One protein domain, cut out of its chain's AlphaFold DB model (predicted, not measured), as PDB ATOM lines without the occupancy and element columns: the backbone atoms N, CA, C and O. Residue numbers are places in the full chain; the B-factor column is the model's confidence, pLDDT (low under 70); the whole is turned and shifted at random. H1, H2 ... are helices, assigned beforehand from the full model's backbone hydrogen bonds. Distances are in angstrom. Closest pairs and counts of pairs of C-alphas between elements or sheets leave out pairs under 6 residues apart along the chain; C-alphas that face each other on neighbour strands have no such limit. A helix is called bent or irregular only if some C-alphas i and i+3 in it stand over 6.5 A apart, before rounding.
ATOM      1  N   LEU A 406      24.764 -13.300 -77.763       80.50
ATOM      2  CA  LEU A 406      24.106 -12.214 -78.497       80.50
ATOM      3  C   LEU A 406      22.802 -11.796 -77.797       80.50
ATOM      4  O   LEU A 406      22.547 -10.612 -77.619       80.50
ATOM      5  N   GLN A 407      22.027 -12.763 -77.309       81.69
ATOM      6  CA  GLN A 407      20.810 -12.520 -76.538       81.69
ATOM      7  C   GLN A 407      21.105 -11.848 -75.190       81.69
ATOM      8  O   GLN A 407      20.446 -10.875 -74.854       81.69
ATOM      9  N   LEU A 408      22.153 -12.275 -74.474       81.25
ATOM     10  CA  LEU A 408      22.598 -11.632 -73.233       81.25
ATOM     11  C   LEU A 408      23.072 -10.188 -73.469       81.25
ATOM     12  O   LEU A 408      22.777  -9.313 -72.663       81.25
ATOM     13  N   LEU A 409      23.773  -9.929 -74.578       75.62
ATOM     14  CA  LEU A 409      24.219  -8.586 -74.956       75.62
ATOM     15  C   LEU A 409      23.031  -7.681 -75.314       75.62
ATOM     16  O   LEU A 409      22.991  -6.527 -74.902       75.62
ATOM     17  N   VAL A 410      22.052  -8.221 -76.043       78.94
ATOM     18  CA  VAL A 410      20.820  -7.515 -76.417       78.94
ATOM     19  C   VAL A 410      19.939  -7.249 -75.198       78.94
ATOM     20  O   VAL A 410      19.347  -6.181 -75.088       78.94
ATOM     21  N   ASP A 411      19.844  -8.187 -74.261       75.88
ATOM     22  CA  ASP A 411      19.065  -8.000 -73.038       75.88
ATOM     23  C   ASP A 411      19.759  -7.008 -72.089       75.88
ATOM     24  O   ASP A 411      19.089  -6.160 -71.497       75.88
ATOM     25  N   ALA A 412      21.097  -7.015 -72.035       66.94
ATOM     26  CA  ALA A 412      21.874  -5.979 -71.357       66.94
ATOM     27  C   ALA A 412      21.688  -4.596 -72.011       66.94
ATOM     28  O   ALA A 412      21.483  -3.614 -71.302       66.94
ATOM     29  N   SER A 413      21.672  -4.512 -73.348       62.66
ATOM     30  CA  SER A 413      21.440  -3.248 -74.065       62.66
ATOM     31  C   SER A 413      19.987  -2.767 -74.011       62.66
ATOM     32  O   SER A 413      19.720  -1.596 -74.250       62.66
ATOM     33  N   LYS A 414      19.026  -3.659 -73.744       66.56
ATOM     34  CA  LYS A 414      17.607  -3.307 -73.568       66.56
ATOM     35  C   LYS A 414      17.303  -2.788 -72.168       66.56
ATOM     36  O   LYS A 414      16.428  -1.944 -72.023       66.56
ATOM     37  N   GLN A 415      17.969  -3.315 -71.138       59.53
ATOM     38  CA  GLN A 415      17.766  -2.853 -69.759       59.53
ATOM     39  C   GLN A 415      18.555  -1.579 -69.453       59.53
ATOM     40  O   GLN A 415      18.043  -0.703 -68.761       59.53
ATOM     41  N   ASN A 416      19.737  -1.431 -70.050       56.31
ATOM     42  CA  ASN A 416      20.444  -0.163 -70.132       56.31
ATOM     43  C   ASN A 416      20.196   0.437 -71.511       56.31
ATOM     44  O   ASN A 416      21.034   0.324 -72.406       56.31
ATOM     45  N   CYS A 417      19.033   1.069 -71.695       58.66
ATOM     46  CA  CYS A 417      18.878   2.044 -72.770       58.66
ATOM     47  C   CYS A 417      19.914   3.145 -72.524       58.66
ATOM     48  O   CYS A 417      19.635   4.099 -71.793       58.66
ATOM     49  N   LEU A 418      21.104   2.943 -73.098       58.31
ATOM     50  CA  LEU A 418      22.277   3.803 -73.051       58.31
ATOM     51  C   LEU A 418      21.832   5.241 -73.324       58.31
ATOM     52  O   LEU A 418      21.593   5.635 -74.466       58.31
ATOM     53  N   GLY A 419      21.600   6.002 -72.265       56.34
ATOM     54  CA  GLY A 419      20.773   7.204 -72.385       56.34
ATOM     55  C   GLY A 419      20.193   7.667 -71.064       56.34
ATOM     56  O   GLY A 419      20.267   8.863 -70.760       56.34
ATOM     57  N   ASN A 420      19.689   6.731 -70.257       67.62
ATOM     58  CA  ASN A 420      19.196   7.040 -68.916       67.62
ATOM     59  C   ASN A 420      20.351   7.252 -67.931       67.62
ATOM     60  O   ASN A 420      20.273   8.169 -67.120       67.62
ATOM     61  N   GLU A 421      21.470   6.528 -68.068       70.94
ATOM     62  CA  GLU A 421      22.645   6.722 -67.198       70.94
ATOM     63  C   GLU A 421      23.295   8.096 -67.398       70.94
ATOM     64  O   GLU A 421      23.927   8.643 -66.498       70.94
ATOM     65  N   PHE A 422      23.103   8.699 -68.571       64.94
ATOM     66  CA  PHE A 422      23.609  10.034 -68.861       64.94
ATOM     67  C   PHE A 422      22.685  11.157 -68.376       64.94
ATOM     68  O   PHE A 422      23.063  12.319 -68.489       64.94
ATOM     69  N   MET A 423      21.462  10.871 -67.904       71.88
ATOM     70  CA  MET A 423      20.601  11.918 -67.320       71.88
ATOM     71  C   MET A 423      21.139  12.396 -65.969       71.88
ATOM     72  O   MET A 423      21.064  13.586 -65.680       71.88
ATOM     73  N   ASP A 424      21.753  11.496 -65.202       79.94
ATOM     74  CA  ASP A 424      22.249  11.789 -63.853       79.94
ATOM     75  C   ASP A 424      23.671  12.368 -63.847       79.94
ATOM     76  O   ASP A 424      24.140  12.875 -62.830       79.94
ATOM     77  N   LEU A 425      24.367  12.338 -64.989       80.31
ATOM     78  CA  LEU A 425      25.783  12.702 -65.081       80.31
ATOM     79  C   LEU A 425      26.042  14.219 -65.011       80.31
ATOM     80  O   LEU A 425      27.192  14.645 -65.053       80.31
ATOM     81  N   GLY A 426      24.993  15.048 -64.924       88.88
ATOM     82  CA  GLY A 426      25.109  16.507 -64.803       88.88
ATOM     83  C   GLY A 426      25.832  17.195 -65.973       88.88
ATOM     84  O   GLY A 426      26.217  18.356 -65.853       88.88
ATOM     85  N   MET A 427      26.040  16.491 -67.090       90.56
ATOM     86  CA  MET A 427      26.694  17.028 -68.283       90.56
ATOM     87  C   MET A 427      25.726  17.861 -69.122       90.56
ATOM     88  O   MET A 427      24.504  17.706 -69.038       90.56
ATOM     89  N   LYS A 428      26.268  18.720 -69.993       94.88
ATOM     90  CA  LYS A 428      25.433  19.453 -70.951       94.88
ATOM     91  C   LYS A 428      24.802  18.474 -71.937       94.88
ATOM     92  O   LYS A 428      25.426  17.500 -72.357       94.88
ATOM     93  N   GLU A 429      23.588  18.776 -72.379       87.94
ATOM     94  CA  GLU A 429      22.855  17.928 -73.326       87.94
ATOM     95  C   GLU A 429      23.646  17.662 -74.621       87.94
ATOM     96  O   GLU A 429      23.643  16.547 -75.134       87.94
ATOM     97  N   GLN A 430      24.407  18.647 -75.105       91.56
ATOM     98  CA  GLN A 430      25.254  18.502 -76.293       91.56
ATOM     99  C   GLN A 430      26.430  17.531 -76.083       91.56
ATOM    100  O   GLN A 430      26.776  16.763 -76.984       91.56
ATOM    101  N   GLU A 431      27.045  17.543 -74.899       90.06
ATOM    102  CA  GLU A 431      28.118  16.607 -74.535       90.06
ATOM    103  C   GLU A 431      27.547  15.194 -74.418       90.06
ATOM    104  O   GLU A 431      28.109  14.246 -74.963       90.06
ATOM    105  N   LYS A 432      26.365  15.069 -73.805       87.38
ATOM    106  CA  LYS A 432      25.613  13.816 -73.737       87.38
ATOM    107  C   LYS A 432      25.289  13.257 -75.126       87.38
ATOM    108  O   LYS A 432      25.523  12.076 -75.362       87.38
ATOM    109  N   GLN A 433      24.799  14.081 -76.053       89.12
ATOM    110  CA  GLN A 433      24.525  13.653 -77.433       89.12
ATOM    111  C   GLN A 433      25.802  13.215 -78.158       89.12
ATOM    112  O   GLN A 433      25.808  12.194 -78.844       89.12
ATOM    113  N   SER A 434      26.900  13.951 -77.968       89.38
ATOM    114  CA  SER A 434      28.196  13.614 -78.569       89.38
ATOM    115  C   SER A 434      28.723  12.276 -78.042       89.38
ATOM    116  O   SER A 434      29.187  11.441 -78.817       89.38
ATOM    117  N   LEU A 435      28.591  12.039 -76.734       87.81
ATOM    118  CA  LEU A 435      28.981  10.787 -76.091       87.81
ATOM    119  C   LEU A 435      28.105   9.615 -76.557       87.81
ATOM    120  O   LEU A 435      28.620   8.543 -76.858       87.81
ATOM    121  N   GLN A 436      26.796   9.831 -76.692       86.50
ATOM    122  CA  GLN A 436      25.880   8.828 -77.228       86.50
ATOM    123  C   GLN A 436      26.243   8.442 -78.670       86.50
ATOM    124  O   GLN A 436      26.306   7.257 -78.988       86.50
ATOM    125  N   HIS A 437      26.541   9.420 -79.533       89.19
ATOM    126  CA  HIS A 437      27.006   9.160 -80.899       89.19
ATOM    127  C   HIS A 437      28.342   8.412 -80.939       89.19
ATOM    128  O   HIS A 437      28.516   7.529 -81.779       89.19
ATOM    129  N   LEU A 438      29.270   8.720 -80.029       88.94
ATOM    130  CA  LEU A 438      30.537   7.999 -79.928       88.94
ATOM    131  C   LEU A 438      30.308   6.525 -79.581       88.94
ATOM    132  O   LEU A 438      30.875   5.645 -80.228       88.94
ATOM    133  N   ILE A 439      29.470   6.249 -78.581       88.56
ATOM    134  CA  ILE A 439      29.234   4.876 -78.136       88.56
ATOM    135  C   ILE A 439      28.461   4.075 -79.188       88.56
ATOM    136  O   ILE A 439      28.796   2.914 -79.421       88.56
ATOM    137  N   ASP A 440      27.484   4.677 -79.866       89.75
ATOM    138  CA  ASP A 440      26.771   4.025 -80.969       89.75
ATOM    139  C   ASP A 440      27.724   3.682 -82.128       89.75
ATOM    140  O   ASP A 440      27.753   2.548 -82.612       89.75
ATOM    141  N   ALA A 441      28.598   4.621 -82.510       90.06
ATOM    142  CA  ALA A 441      29.602   4.392 -83.546       90.06
ATOM    143  C   ALA A 441      30.596   3.280 -83.168       90.06
ATOM    144  O   ALA A 441      30.918   2.438 -84.009       90.06
ATOM    145  N   LEU A 442      31.057   3.247 -81.913       88.25
ATOM    146  CA  LEU A 442      31.926   2.183 -81.406       88.25
ATOM    147  C   LEU A 442      31.205   0.834 -81.387       88.25
ATOM    148  O   LEU A 442      31.745  -0.150 -81.881       88.25
ATOM    149  N   SER A 443      29.967   0.799 -80.892       90.50
ATOM    150  CA  SER A 443      29.155  -0.420 -80.830       90.50
ATOM    151  C   SER A 443      28.926  -1.000 -82.223       90.50
ATOM    152  O   SER A 443      29.109  -2.199 -82.441       90.50
ATOM    153  N   ARG A 444      28.602  -0.143 -83.200       89.12
ATOM    154  CA  ARG A 444      28.430  -0.535 -84.600       89.12
ATOM    155  C   ARG A 444      29.736  -1.008 -85.237       89.12
ATOM    156  O   ARG A 444      29.722  -2.007 -85.949       89.12
ATOM    157  N   LEU A 445      30.859  -0.342 -84.959       90.62
ATOM    158  CA  LEU A 445      32.175  -0.767 -85.440       90.62
ATOM    159  C   LEU A 445      32.552  -2.147 -84.889       90.62
ATOM    160  O   LEU A 445      32.975  -3.011 -85.652       90.62
ATOM    161  N   THR A 446      32.383  -2.372 -83.585       89.38
ATOM    162  CA  THR A 446      32.675  -3.668 -82.962       89.38
ATOM    163  C   THR A 446      31.764  -4.760 -83.511       89.38
ATOM    164  O   THR A 446      32.244  -5.852 -83.806       89.38
ATOM    165  N   ALA A 447      30.476  -4.472 -83.715       92.12
ATOM    166  CA  ALA A 447      29.557  -5.410 -84.352       92.12
ATOM    167  C   ALA A 447      30.009  -5.765 -85.779       92.12
ATOM    168  O   ALA A 447      30.105  -6.946 -86.100       92.12
ATOM    169  N   ASP A 448      30.365  -4.775 -86.603       91.12
ATOM    170  CA  ASP A 448      30.871  -5.002 -87.965       91.12
ATOM    171  C   ASP A 448      32.172  -5.825 -87.964       91.12
ATOM    172  O   ASP A 448      32.333  -6.720 -88.790       91.12
ATOM    173  N   MET A 449      33.087  -5.566 -87.023       94.00
ATOM    174  CA  MET A 449      34.334  -6.328 -86.873       94.00
ATOM    175  C   MET A 449      34.096  -7.788 -86.483       94.00
ATOM    176  O   MET A 449      34.826  -8.673 -86.919       94.00
ATOM    177  N   VAL A 450      33.103  -8.035 -85.631       91.75
ATOM    178  CA  VAL A 450      32.789  -9.370 -85.114       91.75
ATOM    179  C   VAL A 450      31.978 -10.189 -86.120       91.75
ATOM    180  O   VAL A 450      32.176 -11.400 -86.220       91.75
ATOM    181  N   LEU A 451      31.068  -9.550 -86.857       93.00
ATOM    182  CA  LEU A 451      30.191 -10.213 -87.823       93.00
ATOM    183  C   LEU A 451      30.896 -10.499 -89.154       93.00
ATOM    184  O   LEU A 451      30.662 -11.559 -89.736       93.00
ATOM    185  N   ASP A 452      31.773  -9.598 -89.610       96.25
ATOM    186  CA  ASP A 452      32.476  -9.715 -90.888       96.25
ATOM    187  C   ASP A 452      33.999  -9.862 -90.669       96.25
ATOM    188  O   ASP A 452      34.707  -8.860 -90.522       96.25
ATOM    189  N   PRO A 453      34.564 -11.087 -90.746       92.75
ATOM    190  CA  PRO A 453      36.001 -11.321 -90.555       92.75
ATOM    191  C   PRO A 453      36.884 -10.546 -91.540       92.75
ATOM    192  O   PRO A 453      38.015 -10.193 -91.231       92.75
ATOM    193  N   THR A 454      36.361 -10.246 -92.731       93.06
ATOM    194  CA  THR A 454      37.056  -9.460 -93.762       93.06
ATOM    195  C   THR A 454      37.146  -7.976 -93.416       93.06
ATOM    196  O   THR A 454      38.044  -7.289 -93.893       93.06
ATOM    197  N   LYS A 455      36.232  -7.470 -92.582       92.12
ATOM    198  CA  LYS A 455      36.252  -6.093 -92.081       92.12
ATOM    199  C   LYS A 455      36.993  -5.967 -90.756       92.12
ATOM    200  O   LYS A 455      37.255  -4.842 -90.341       92.12
ATOM    201  N   TYR A 456      37.343  -7.076 -90.106       95.06
ATOM    202  CA  TYR A 456      38.035  -7.075 -88.819       95.06
ATOM    203  C   TYR A 456      39.352  -6.290 -88.873       95.06
ATOM    204  O   TYR A 456      39.570  -5.393 -88.060       95.06
ATOM    205  N   GLU A 457      40.197  -6.565 -89.868       95.81
ATOM    206  CA  GLU A 457      41.497  -5.900 -90.019       95.81
ATOM    207  C   GLU A 457      41.337  -4.400 -90.302       95.81
ATOM    208  O   GLU A 457      41.946  -3.563 -89.633       95.81
ATOM    209  N   GLN A 458      40.423  -4.045 -91.209       93.69
ATOM    210  CA  GLN A 458      40.109  -2.649 -91.506       93.69
ATOM    211  C   GLN A 458      39.505  -1.920 -90.293       93.69
ATOM    212  O   GLN A 458      39.775  -0.739 -90.068       93.69
ATOM    213  N   GLY A 459      38.677  -2.604 -89.502       93.75
ATOM    214  CA  GLY A 459      38.114  -2.069 -88.268       93.75
ATOM    215  C   GLY A 459      39.190  -1.808 -87.218       93.75
ATOM    216  O   GLY A 459      39.192  -0.742 -86.605       93.75
ATOM    217  N   LEU A 460      40.160  -2.717 -87.089       94.31
ATOM    218  CA  LEU A 460      41.309  -2.557 -86.201       94.31
ATOM    219  C   LEU A 460      42.183  -1.362 -86.611       94.31
ATOM    220  O   LEU A 460      42.622  -0.597 -85.754       94.31
ATOM    221  N   GLU A 461      42.402  -1.162 -87.911       95.00
ATOM    222  CA  GLU A 461      43.140  -0.007 -88.437       95.00
ATOM    223  C   GLU A 461      42.418   1.316 -88.133       95.00
ATOM    224  O   GLU A 461      43.023   2.267 -87.629       95.00
ATOM    225  N   ARG A 462      41.098   1.370 -88.369       91.94
ATOM    226  CA  ARG A 462      40.268   2.542 -88.042       91.94
ATOM    227  C   ARG A 462      40.285   2.846 -86.549       91.94
ATOM    228  O   ARG A 462      40.396   4.014 -86.181       91.94
ATOM    229  N   LEU A 463      40.213   1.814 -85.710       92.06
ATOM    230  CA  LEU A 463      40.266   1.957 -84.261       92.06
ATOM    231  C   LEU A 463      41.621   2.514 -83.815       92.06
ATOM    232  O   LEU A 463      41.651   3.529 -83.129       92.06
ATOM    233  N   LYS A 464      42.736   1.945 -84.291       93.25
ATOM    234  CA  LYS A 464      44.090   2.458 -84.003       93.25
ATOM    235  C   LYS A 464      44.251   3.920 -84.418       93.25
ATOM    236  O   LYS A 464      44.828   4.711 -83.677       93.25
ATOM    237  N   LYS A 465      43.719   4.301 -85.584       93.12
ATOM    238  CA  LYS A 465      43.744   5.694 -86.053       93.12
ATOM    239  C   LYS A 465      42.933   6.622 -85.144       93.12
ATOM    240  O   LYS A 465      43.393   7.727 -84.851       93.12
ATOM    241  N   ALA A 466      41.758   6.184 -84.692       89.50
ATOM    242  CA  ALA A 466      40.937   6.939 -83.752       89.50
ATOM    243  C   ALA A 466      41.642   7.094 -82.395       89.50
ATOM    244  O   ALA A 466      41.743   8.211 -81.902       89.50
ATOM    245  N   THR A 467      42.220   6.016 -81.851       89.31
ATOM    246  CA  THR A 467      42.999   6.049 -80.604       89.31
ATOM    247  C   THR A 467      44.169   7.017 -80.705       89.31
ATOM    248  O   THR A 467      44.302   7.884 -79.852       89.31
ATOM    249  N   ARG A 468      44.950   6.965 -81.791       93.75
ATOM    250  CA  ARG A 468      46.062   7.901 -82.014       93.75
ATOM    251  C   ARG A 468      45.608   9.360 -82.126       93.75
ATOM    252  O   ARG A 468      46.350  10.264 -81.769       93.75
ATOM    253  N   SER A 469      44.401   9.597 -82.643       90.44
ATOM    254  CA  SER A 469      43.827  10.949 -82.718       90.44
ATOM    255  C   SER A 469      43.338  11.448 -81.355       90.44
ATOM    256  O   SER A 469      43.303  12.653 -81.133       90.44
ATOM    257  N   LEU A 470      42.955  10.529 -80.463       86.94
ATOM    258  CA  LEU A 470      42.510  10.820 -79.100       86.94
ATOM    259  C   LEU A 470      43.663  10.899 -78.093       86.94
ATOM    260  O   LEU A 470      43.521  11.573 -77.090       86.94
ATOM    261  N   GLU A 471      44.802  10.254 -78.353       89.50
ATOM    262  CA  GLU A 471      45.969  10.215 -77.454       89.50
ATOM    263  C   GLU A 471      46.585  11.603 -77.173       89.50
ATOM    264  O   GLU A 471      47.325  11.770 -76.209       89.50
ATOM    265  N   GLY A 472      46.269  12.607 -77.996       80.44
ATOM    266  CA  GLY A 472      46.695  13.999 -77.808       80.44
ATOM    267  C   GLY A 472      45.601  14.964 -77.338       80.44
ATOM    268  O   GLY A 472      45.864  16.166 -77.296       80.44
TER     269      GLY A 472
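This is residues 406 to 472 of the 473 residues of an uncharacterized protein of Tetrapisispora phaffii (strain ATCC 24235 / CBS 4417 / NBRC 1672 / NRRL Y-8282 / UCD 70-5) (UniProt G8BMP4). The model is a flat, loose zigzag of three helices: H1 lies off by itself at the end of a long link, the long H2 runs through the middle, and H3 folds back from the far end of H2. H2 and H3 make a V-shaped helical hairpin, closed at the tight turn and open at the other end. The printed part has 67 residues, with three named helices in the order H1, H2, H3 and no named strand; the class is all helix. The radius of gyration of the C-alphas is 14.3 A, and the C-alphas span 39 by 37 by 13 A.

H1, residues 406 to 415, is apart from H2, residues 429 to 451, and from H3, residues 453 to 470. H2 and H3 touch, the closest C-alphas being those of Met 449 and Tyr 456, 4.2 A apart. H2 touches H3 with residues 445 to 450 alone, and H3 touches H2 with residues 455 to 460 alone. They run opposite ways at a shallow tilt of 31 degrees, as a hairpin, with centres 14.0 A apart. Every O i to N i+4 pair is within hydrogen-bond range in H1 and H2; in H3 it is 12 of 14.

H1 begins at C-alpha 406, (24.106, -12.214, -78.497), and is 14.3 A long. H2 is 32.5 A long, from C-alpha 429 at (22.855, 17.928, -73.326). H3 is 25.8 A long and ends at C-alpha 470, (42.510, 10.820, -79.100); it is only just irregular, with C-alphas 454 and 457 6.8 A apart.

The C-alphas of Gly 426 and Thr 454, the two farthest apart, are separated by 40.7 A. The printed part has no cut. The link from H1 to H2 is long, with 13 residues. Residues 406 to 417, 424 to 430 and 464 to 472 stand free. The mean pLDDT of the printed part is 84.6, and residues 412 to 420 and residue 422 are under 70.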